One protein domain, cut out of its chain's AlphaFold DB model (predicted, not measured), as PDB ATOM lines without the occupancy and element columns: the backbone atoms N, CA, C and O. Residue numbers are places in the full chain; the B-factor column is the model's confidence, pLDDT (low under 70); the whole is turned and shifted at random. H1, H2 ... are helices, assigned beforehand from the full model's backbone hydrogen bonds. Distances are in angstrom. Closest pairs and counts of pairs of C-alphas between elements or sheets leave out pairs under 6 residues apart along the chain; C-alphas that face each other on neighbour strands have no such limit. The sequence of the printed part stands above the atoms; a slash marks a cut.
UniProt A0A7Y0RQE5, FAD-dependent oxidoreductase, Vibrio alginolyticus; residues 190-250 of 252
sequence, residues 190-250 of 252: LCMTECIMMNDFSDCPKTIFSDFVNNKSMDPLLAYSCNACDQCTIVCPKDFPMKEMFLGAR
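What this domain is: This is residues 190 to 250 of the 252 residues of the protein "FAD-dependent oxidoreductase" of Vibrio alginolyticus (UniProt A0A7Y0RQE5). Six short helices form a small rounded body: H1, H2, H4, H6 and H5 make a ring, not fully closed between H2 and H4, and H3, the longest, lies over one side. The 61 printed residues hold H1 to H6 in order, no named strand: all helix, compact, radius of gyration of the C-alphas 10.5 A, spans 27 by 20 by 20 A.

How they stand to each other: Start at H3, residues 205 to 215, near H6, residues 242 to 248. H6 only just touches H4, residues 220 to 225, with 3 pairs of C-alphas within 8 A, the closest Ala 223 and Phe 246, 5.4 A. H6 touches H5, residues 231 to 234, closest C-alphas Thr 233 and Met 242, 5.5 A. H5 touches H1, residues 190 to 193, closest C-alphas Cys 191 and Cys 232, 4.2 A. H1 and H2, residues 196 to 201, touch only at the corner, closest C-alphas Met 192 and Met 198, 5.1 A. In H2, H3, H4 and H6 every O i to N i+4 pair is within hydrogen-bond range; H1 and H5 are too short for one.

Where its parts are: Find C-alpha 190, opening H1, at (-29.575, -28.356, -18.468). H3 runs 15.7 A; H6 runs 9.9 A to C-alpha 248 at (-36.041, -44.283, -4.157).

The domain as a whole: The printed part has no cut and no long link; no printed residue is under 70 in pLDDT.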
ATOM      1  N   LEU A 190     -28.407 -29.113 -18.966       85.50
ATOM      2  CA  LEU A 190     -29.575 -28.356 -18.468       85.50
ATOM      3  C   LEU A 190     -29.930 -28.684 -17.007       85.50
ATOM      4  O   LEU A 190     -30.042 -27.790 -16.177       85.50
ATOM      5  N   CYS A 191     -30.029 -29.975 -16.673       87.31
ATOM      6  CA  CYS A 191     -30.326 -30.423 -15.310       87.31
ATOM      7  C   CYS A 191     -29.255 -30.034 -14.277       87.31
ATOM      8  O   CYS A 191     -29.562 -29.965 -13.091       87.31
ATOM      9  N   MET A 192     -28.022 -29.787 -14.719       88.56
ATOM     10  CA  MET A 192     -26.892 -29.412 -13.868       88.56
ATOM     11  C   MET A 192     -26.850 -27.894 -13.681       88.56
ATOM     12  O   MET A 192     -26.619 -27.422 -12.574       88.56
ATOM     13  N   THR A 193     -27.200 -27.118 -14.714       85.81
ATOM     14  CA  THR A 193     -27.428 -25.668 -14.591       85.81
ATOM     15  C   THR A 193     -28.456 -25.349 -13.503       85.81
ATOM     16  O   THR A 193     -28.247 -24.433 -12.716       85.81
ATOM     17  N   GLU A 194     -29.530 -26.138 -13.415       88.75
ATOM     18  CA  GLU A 194     -30.600 -25.943 -12.425       88.75
ATOM     19  C   GLU A 194     -30.345 -26.635 -11.071       88.75
ATOM     20  O   GLU A 194     -31.096 -26.434 -10.115       88.75
ATOM     21  N   CYS A 195     -29.312 -27.478 -10.956       89.62
ATOM     22  CA  CYS A 195     -29.053 -28.263  -9.749       89.62
ATOM     23  C   CYS A 195     -27.581 -28.194  -9.335       89.62
ATOM     24  O   CYS A 195     -26.732 -28.897  -9.880       89.62
ATOM     25  N   ILE A 196     -27.301 -27.407  -8.292       87.62
ATOM     26  CA  ILE A 196     -25.954 -27.241  -7.716       87.62
ATOM     27  C   ILE A 196     -25.354 -28.595  -7.312       87.62
ATOM     28  O   ILE A 196     -24.218 -28.890  -7.658       87.62
ATOM     29  N   MET A 197     -26.154 -29.458  -6.679       88.69
ATOM     30  CA  MET A 197     -25.729 -30.804  -6.287       88.69
ATOM     31  C   MET A 197     -25.247 -31.627  -7.491       88.69
ATOM     32  O   MET A 197     -24.208 -32.271  -7.424       88.69
ATOM     33  N   MET A 198     -25.944 -31.567  -8.629       85.25
ATOM     34  CA  MET A 198     -25.481 -32.268  -9.830       85.25
ATOM     35  C   MET A 198     -24.122 -31.757 -10.306       85.25
ATOM     36  O   MET A 198     -23.312 -32.593 -10.679       85.25
ATOM     37  N   ASN A 199     -23.854 -30.446 -10.256       81.06
ATOM     38  CA  ASN A 199     -22.547 -29.895 -10.644       81.06
ATOM     39  C   ASN A 199     -21.405 -30.342  -9.722       81.06
ATOM     40  O   ASN A 199     -20.286 -30.512 -10.197       81.06
ATOM     41  N   ASP A 200     -21.675 -30.521  -8.428       85.06
ATOM     42  CA  ASP A 200     -20.637 -30.865  -7.447       85.06
ATOM     43  C   ASP A 200     -20.288 -32.362  -7.460       85.06
ATOM     44  O   ASP A 200     -19.148 -32.738  -7.190       85.06
ATOM     45  N   PHE A 201     -21.263 -33.223  -7.773       81.94
ATOM     46  CA  PHE A 201     -21.108 -34.676  -7.667       81.94
ATOM     47  C   PHE A 201     -20.927 -35.406  -9.008       81.94
ATOM     48  O   PHE A 201     -20.516 -36.566  -9.000       81.94
ATOM     49  N   SER A 202     -21.246 -34.801 -10.162       76.06
ATOM     50  CA  SER A 202     -21.101 -35.474 -11.463       76.06
ATOM     51  C   SER A 202     -21.030 -34.513 -12.653       76.06
ATOM     52  O   SER A 202     -21.500 -33.387 -12.607       76.06
ATOM     53  N   ASP A 203     -20.518 -35.004 -13.782       72.38
ATOM     54  CA  ASP A 203     -20.614 -34.349 -15.096       72.38
ATOM     55  C   ASP A 203     -21.796 -34.846 -15.949       72.38
ATOM     56  O   ASP A 203     -22.119 -34.252 -16.981       72.38
ATOM     57  N   CYS A 204     -22.459 -35.936 -15.539       78.38
ATOM     58  CA  CYS A 204     -23.648 -36.464 -16.206       78.38
ATOM     59  C   CYS A 204     -24.520 -37.311 -15.255       78.38
ATOM     60  O   CYS A 204     -23.999 -38.217 -14.594       78.38
ATOM     61  N   PRO A 205     -25.858 -37.139 -15.248       81.94
ATOM     62  CA  PRO A 205     -26.760 -38.023 -14.503       81.94
ATOM     63  C   PRO A 205     -26.591 -39.506 -14.850       81.94
ATOM     64  O   PRO A 205     -26.708 -40.361 -13.976       81.94
ATOM     65  N   LYS A 206     -26.258 -39.827 -16.110       80.94
ATOM     66  CA  LYS A 206     -26.021 -41.210 -16.544       80.94
ATOM     67  C   LYS A 206     -24.965 -41.894 -15.683       80.94
ATOM     68  O   LYS A 206     -25.154 -43.057 -15.361       80.94
ATOM     69  N   THR A 207     -23.884 -41.209 -15.320       80.38
ATOM     70  CA  THR A 207     -22.805 -41.798 -14.514       80.38
ATOM     71  C   THR A 207     -23.323 -42.195 -13.136       80.38
ATOM     72  O   THR A 207     -23.203 -43.356 -12.759       80.38
ATOM     73  N   ILE A 208     -24.025 -41.275 -12.462       83.50
ATOM     74  CA  ILE A 208     -24.633 -41.511 -11.144       83.50
ATOM     75  C   ILE A 208     -25.554 -42.736 -11.175       83.50
ATOM     76  O   ILE A 208     -25.464 -43.622 -10.327       83.50
ATOM     77  N   PHE A 209     -26.446 -42.801 -12.166       86.00
ATOM     78  CA  PHE A 209     -27.431 -43.878 -12.227       86.00
ATOM     79  C   PHE A 209     -26.894 -45.173 -12.829       86.00
ATOM     80  O   PHE A 209     -27.442 -46.227 -12.528       86.00
ATOM     81  N   SER A 210     -25.830 -45.141 -13.633       81.25
ATOM     82  CA  SER A 210     -25.201 -46.369 -14.138       81.25
ATOM     83  C   SER A 210     -24.635 -47.185 -12.980       81.25
ATOM     84  O   SER A 210     -24.880 -48.388 -12.909       81.25
ATOM     85  N   ASP A 211     -23.971 -46.527 -12.027       76.25
ATOM     86  CA  ASP A 211     -23.447 -47.191 -10.832       76.25
ATOM     87  C   ASP A 211     -24.575 -47.745  -9.963       76.25
ATOM     88  O   ASP A 211     -24.511 -48.897  -9.533       76.25
ATOM     89  N   PHE A 212     -25.658 -46.984  -9.781       82.38
ATOM     90  CA  PHE A 212     -26.839 -47.470  -9.068       82.38
ATOM     91  C   PHE A 212     -27.489 -48.679  -9.760       82.38
ATOM     92  O   PHE A 212     -27.837 -49.659  -9.105       82.38
ATOM     93  N   VAL A 213     -27.633 -48.658 -11.088       81.94
ATOM     94  CA  VAL A 213     -28.230 -49.769 -11.849       81.94
ATOM     95  C   VAL A 213     -27.374 -51.030 -11.757       81.94
ATOM     96  O   VAL A 213     -27.938 -52.116 -11.580       81.94
ATOM     97  N   ASN A 214     -26.051 -50.884 -11.845       78.12
ATOM     98  CA  ASN A 214     -25.101 -51.996 -11.839       78.12
ATOM     99  C   ASN A 214     -24.888 -52.575 -10.434       78.12
ATOM    100  O   ASN A 214     -24.928 -53.790 -10.261       78.12
ATOM    101  N   ASN A 215     -24.710 -51.712  -9.433       79.69
ATOM    102  CA  ASN A 215     -24.318 -52.107  -8.077       79.69
ATOM    103  C   ASN A 215     -25.497 -52.178  -7.100       79.69
ATOM    104  O   ASN A 215     -25.338 -52.659  -5.983       79.69
ATOM    105  N   LYS A 216     -26.683 -51.698  -7.502       80.50
ATOM    106  CA  LYS A 216     -27.889 -51.589  -6.657       80.50
ATOM    107  C   LYS A 216     -27.689 -50.746  -5.393       80.50
ATOM    108  O   LYS A 216     -28.438 -50.884  -4.433       80.50
ATOM    109  N   SER A 217     -26.705 -49.853  -5.402       81.31
ATOM    110  CA  SER A 217     -26.379 -48.967  -4.286       81.31
ATOM    111  C   SER A 217     -25.993 -47.587  -4.801       81.31
ATOM    112  O   SER A 217     -25.320 -47.477  -5.826       81.31
ATOM    113  N   MET A 218     -26.387 -46.545  -4.076       85.44
ATOM    114  CA  MET A 218     -25.950 -45.167  -4.297       85.44
ATOM    115  C   MET A 218     -25.254 -44.673  -3.032       85.44
ATOM    116  O   MET A 218     -25.647 -45.064  -1.934       85.44
ATOM    117  N   ASP A 219     -24.237 -43.822  -3.178       85.75
ATOM    118  CA  ASP A 219     -23.631 -43.140  -2.033       85.75
ATOM    119  C   ASP A 219     -24.732 -42.402  -1.241       85.75
ATOM    120  O   ASP A 219     -25.436 -41.565  -1.824       85.75
ATOM    121  N   PRO A 220     -24.915 -42.686   0.063       87.81
ATOM    122  CA  PRO A 220     -25.898 -41.990   0.883       87.81
ATOM    123  C   PRO A 220     -25.730 -40.470   0.838       87.81
ATOM    124  O   PRO A 220     -26.725 -39.752   0.741       87.81
ATOM    125  N   LEU A 221     -24.497 -39.952   0.832       88.31
ATOM    126  CA  LEU A 221     -24.269 -38.511   0.748       88.31
ATOM    127  C   LEU A 221     -24.896 -37.937  -0.528       88.31
ATOM    128  O   LEU A 221     -25.559 -36.903  -0.477       88.31
ATOM    129  N   LEU A 222     -24.767 -38.644  -1.650       88.00
ATOM    130  CA  LEU A 222     -25.366 -38.259  -2.923       88.00
ATOM    131  C   LEU A 222     -26.902 -38.370  -2.902       88.00
ATOM    132  O   LEU A 222     -27.598 -37.426  -3.285       88.00
ATOM    133  N   ALA A 223     -27.443 -39.485  -2.402       88.25
ATOM    134  CA  ALA A 223     -28.889 -39.727  -2.335       88.25
ATOM    135  C   ALA A 223     -29.631 -38.702  -1.451       88.25
ATOM    136  O   ALA A 223     -30.719 -38.215  -1.795       88.25
ATOM    137  N   TYR A 224     -29.028 -38.329  -0.319       90.44
ATOM    138  CA  TYR A 224     -29.595 -37.363   0.626       90.44
ATOM    139  C   TYR A 224     -29.292 -35.901   0.271       90.44
ATOM    140  O   TYR A 224     -30.010 -35.021   0.742       90.44
ATOM    141  N   SER A 225     -28.324 -35.620  -0.610       91.25
ATOM    142  CA  SER A 225     -28.064 -34.250  -1.092       91.25
ATOM    143  C   SER A 225     -29.135 -33.732  -2.067       91.25
ATOM    144  O   SER A 225     -29.220 -32.530  -2.326       91.25
ATOM    145  N   CYS A 226     -29.979 -34.605  -2.627       90.69
ATOM    146  CA  CYS A 226     -31.102 -34.187  -3.467       90.69
ATOM    147  C   CYS A 226     -32.219 -33.541  -2.625       90.69
ATOM    148  O   CYS A 226     -32.832 -34.197  -1.792       90.69
ATOM    149  N   ASN A 227     -32.593 -32.289  -2.892       92.12
ATOM    150  CA  ASN A 227     -33.709 -31.633  -2.183       92.12
ATOM    151  C   ASN A 227     -35.105 -31.971  -2.742       92.12
ATOM    152  O   ASN A 227     -36.096 -31.409  -2.286       92.12
ATOM    153  N   ALA A 228     -35.198 -32.856  -3.740       91.88
ATOM    154  CA  ALA A 228     -36.455 -33.263  -4.377       91.88
ATOM    155  C   ALA A 228     -37.309 -32.103  -4.949       91.88
ATOM    156  O   ALA A 228     -38.530 -32.212  -5.043       91.88
ATOM    157  N   CYS A 229     -36.674 -31.004  -5.381       93.06
ATOM    158  CA  CYS A 229     -37.343 -29.825  -5.961       93.06
ATOM    159  C   CYS A 229     -37.817 -30.000  -7.418       93.06
ATOM    160  O   CYS A 229     -38.478 -29.114  -7.959       93.06
ATOM    161  N   ASP A 230     -37.446 -31.117  -8.051       91.81
ATOM    162  CA  ASP A 230     -37.855 -31.548  -9.397       91.81
ATOM    163  C   ASP A 230     -37.367 -30.703 -10.588       91.81
ATOM    164  O   ASP A 230     -37.649 -31.045 -11.734       91.81
ATOM    165  N   GLN A 231     -36.593 -29.638 -10.361       91.88
ATOM    166  CA  GLN A 231     -36.130 -28.757 -11.444       91.88
ATOM    167  C   GLN A 231     -35.326 -29.508 -12.512       91.88
ATOM    168  O   GLN A 231     -35.536 -29.301 -13.704       91.88
ATOM    169  N   CYS A 232     -34.468 -30.441 -12.095       90.44
ATOM    170  CA  CYS A 232     -33.683 -31.278 -13.001       90.44
ATOM    171  C   CYS A 232     -34.540 -32.190 -13.895       90.44
ATOM    172  O   CYS A 232     -34.134 -32.447 -15.027       90.44
ATOM    173  N   THR A 233     -35.703 -32.646 -13.414       89.88
ATOM    174  CA  THR A 233     -36.687 -33.407 -14.198       89.88
ATOM    175  C   THR A 233     -37.370 -32.492 -15.214       89.88
ATOM    176  O   THR A 233     -37.416 -32.821 -16.393       89.88
ATOM    177  N   ILE A 234     -37.829 -31.311 -14.777       90.75
ATOM    178  CA  ILE A 234     -38.580 -30.349 -15.604       90.75
ATOM    179  C   ILE A 234     -37.761 -29.858 -16.803       90.75
ATOM    180  O   ILE A 234     -38.298 -29.701 -17.897       90.75
ATOM    181  N   VAL A 235     -36.462 -29.609 -16.616       88.06
ATOM    182  CA  VAL A 235     -35.583 -29.146 -17.704       88.06
ATOM    183  C   VAL A 235     -34.969 -30.282 -18.522       88.06
ATOM    184  O   VAL A 235     -34.207 -30.027 -19.456       88.06
ATOM    185  N   CYS A 236     -35.246 -31.540 -18.171       86.56
ATOM    186  CA  CYS A 236     -34.739 -32.678 -18.918       86.56
ATOM    187  C   CYS A 236     -35.542 -32.838 -20.220       86.56
ATOM    188  O   CYS A 236     -36.731 -33.128 -20.156       86.56
ATOM    189  N   PRO A 237     -34.915 -32.783 -21.409       83.19
ATOM    190  CA  PRO A 237     -35.624 -32.983 -22.680       83.19
ATOM    191  C   PRO A 237     -36.132 -34.423 -22.875       83.19
ATOM    192  O   PRO A 237     -36.760 -34.728 -23.885       83.19
ATOM    193  N   LYS A 238     -35.803 -35.330 -21.950       83.88
ATOM    194  CA  LYS A 238     -36.208 -36.740 -21.954       83.88
ATOM    195  C   LYS A 238     -37.119 -37.095 -20.778       83.88
ATOM    196  O   LYS A 238     -37.304 -38.283 -20.534       83.88
ATOM    197  N   ASP A 239     -37.605 -36.096 -20.036       85.81
ATOM    198  CA  ASP A 239     -38.478 -36.277 -18.868       85.81
ATOM    199  C   ASP A 239     -37.921 -37.303 -17.864       85.81
ATOM    200  O   ASP A 239     -38.646 -38.106 -17.278       85.81
ATOM    201  N   PHE A 240     -36.593 -37.332 -17.702       86.81
ATOM    202  CA  PHE A 240     -35.944 -38.340 -16.874       86.81
ATOM    203  C   PHE A 240     -36.317 -38.110 -15.398       86.81
ATOM    204  O   PHE A 240     -36.049 -37.017 -14.891       86.81
ATOM    205  N   PRO A 241     -36.890 -39.106 -14.688       89.69
ATOM    206  CA  PRO A 241     -37.536 -38.916 -13.386       89.69
ATOM    207  C   PRO A 241     -36.515 -38.829 -12.237       89.69
ATOM    208  O   PRO A 241     -36.474 -39.659 -11.328       89.69
ATOM    209  N   MET A 242     -35.661 -37.804 -12.273       90.12
ATOM    210  CA  MET A 242     -34.533 -37.616 -11.356       90.12
ATOM    211  C   MET A 242     -34.971 -37.631  -9.890       90.12
ATOM    212  O   MET A 242     -34.356 -38.304  -9.064       90.12
ATOM    213  N   LYS A 243     -36.046 -36.899  -9.565       89.81
ATOM    214  CA  LYS A 243     -36.581 -36.811  -8.200       89.81
ATOM    215  C   LYS A 243     -36.940 -38.188  -7.646       89.81
ATOM    216  O   LYS A 243     -36.534 -38.517  -6.536       89.81
ATOM    217  N   GLU A 244     -37.681 -38.978  -8.416       89.75
ATOM    218  CA  GLU A 244     -38.131 -40.309  -7.999       89.75
ATOM    219  C   GLU A 244     -36.952 -41.260  -7.819       89.75
ATOM    220  O   GLU A 244     -36.896 -41.977  -6.824       89.75
ATOM    221  N   MET A 245     -35.971 -41.210  -8.725       89.25
ATOM    222  CA  MET A 245     -34.776 -42.047  -8.634       89.25
ATOM    223  C   MET A 245     -33.934 -41.732  -7.390       89.25
ATOM    224  O   MET A 245     -33.531 -42.651  -6.684       89.25
ATOM    225  N   PHE A 246     -33.694 -40.452  -7.077       90.25
ATOM    226  CA  PHE A 246     -32.942 -40.078  -5.870       90.25
ATOM    227  C   PHE A 246     -33.704 -40.373  -4.578       90.25
ATOM    228  O   PHE A 246     -33.088 -40.791  -3.601       90.25
ATOM    229  N   LEU A 247     -35.025 -40.168  -4.556       89.56
ATOM    230  CA  LEU A 247     -35.849 -40.518  -3.396       89.56
ATOM    231  C   LEU A 247     -35.878 -42.030  -3.168       89.56
ATOM    232  O   LEU A 247     -35.697 -42.466  -2.039       89.56
ATOM    233  N   GLY A 248     -36.043 -42.821  -4.231       87.19
ATOM    234  CA  GLY A 248     -36.041 -44.283  -4.157       87.19
ATOM    235  C   GLY A 248     -34.681 -44.890  -3.801       87.19
ATOM    236  O   GLY A 248     -34.627 -46.020  -3.333       87.19
ATOM    237  N   ALA A 249     -33.586 -44.149  -3.998       87.25
ATOM    238  CA  ALA A 249     -32.243 -44.568  -3.604       87.25
ATOM    239  C   ALA A 249     -31.925 -44.312  -2.119       87.25
ATOM    240  O   ALA A 249     -30.868 -44.732  -1.646       87.25
ATOM    241  N   ARG A 250     -32.801 -43.622  -1.375       89.06
ATOM    242  CA  ARG A 250     -32.640 -43.446   0.073       89.06
ATOM    243  C   ARG A 250     -32.992 -44.750   0.771       89.06
ATOM    244  O   ARG A 250     -34.070 -45.297   0.566       89.06
TER     245      ARG A 250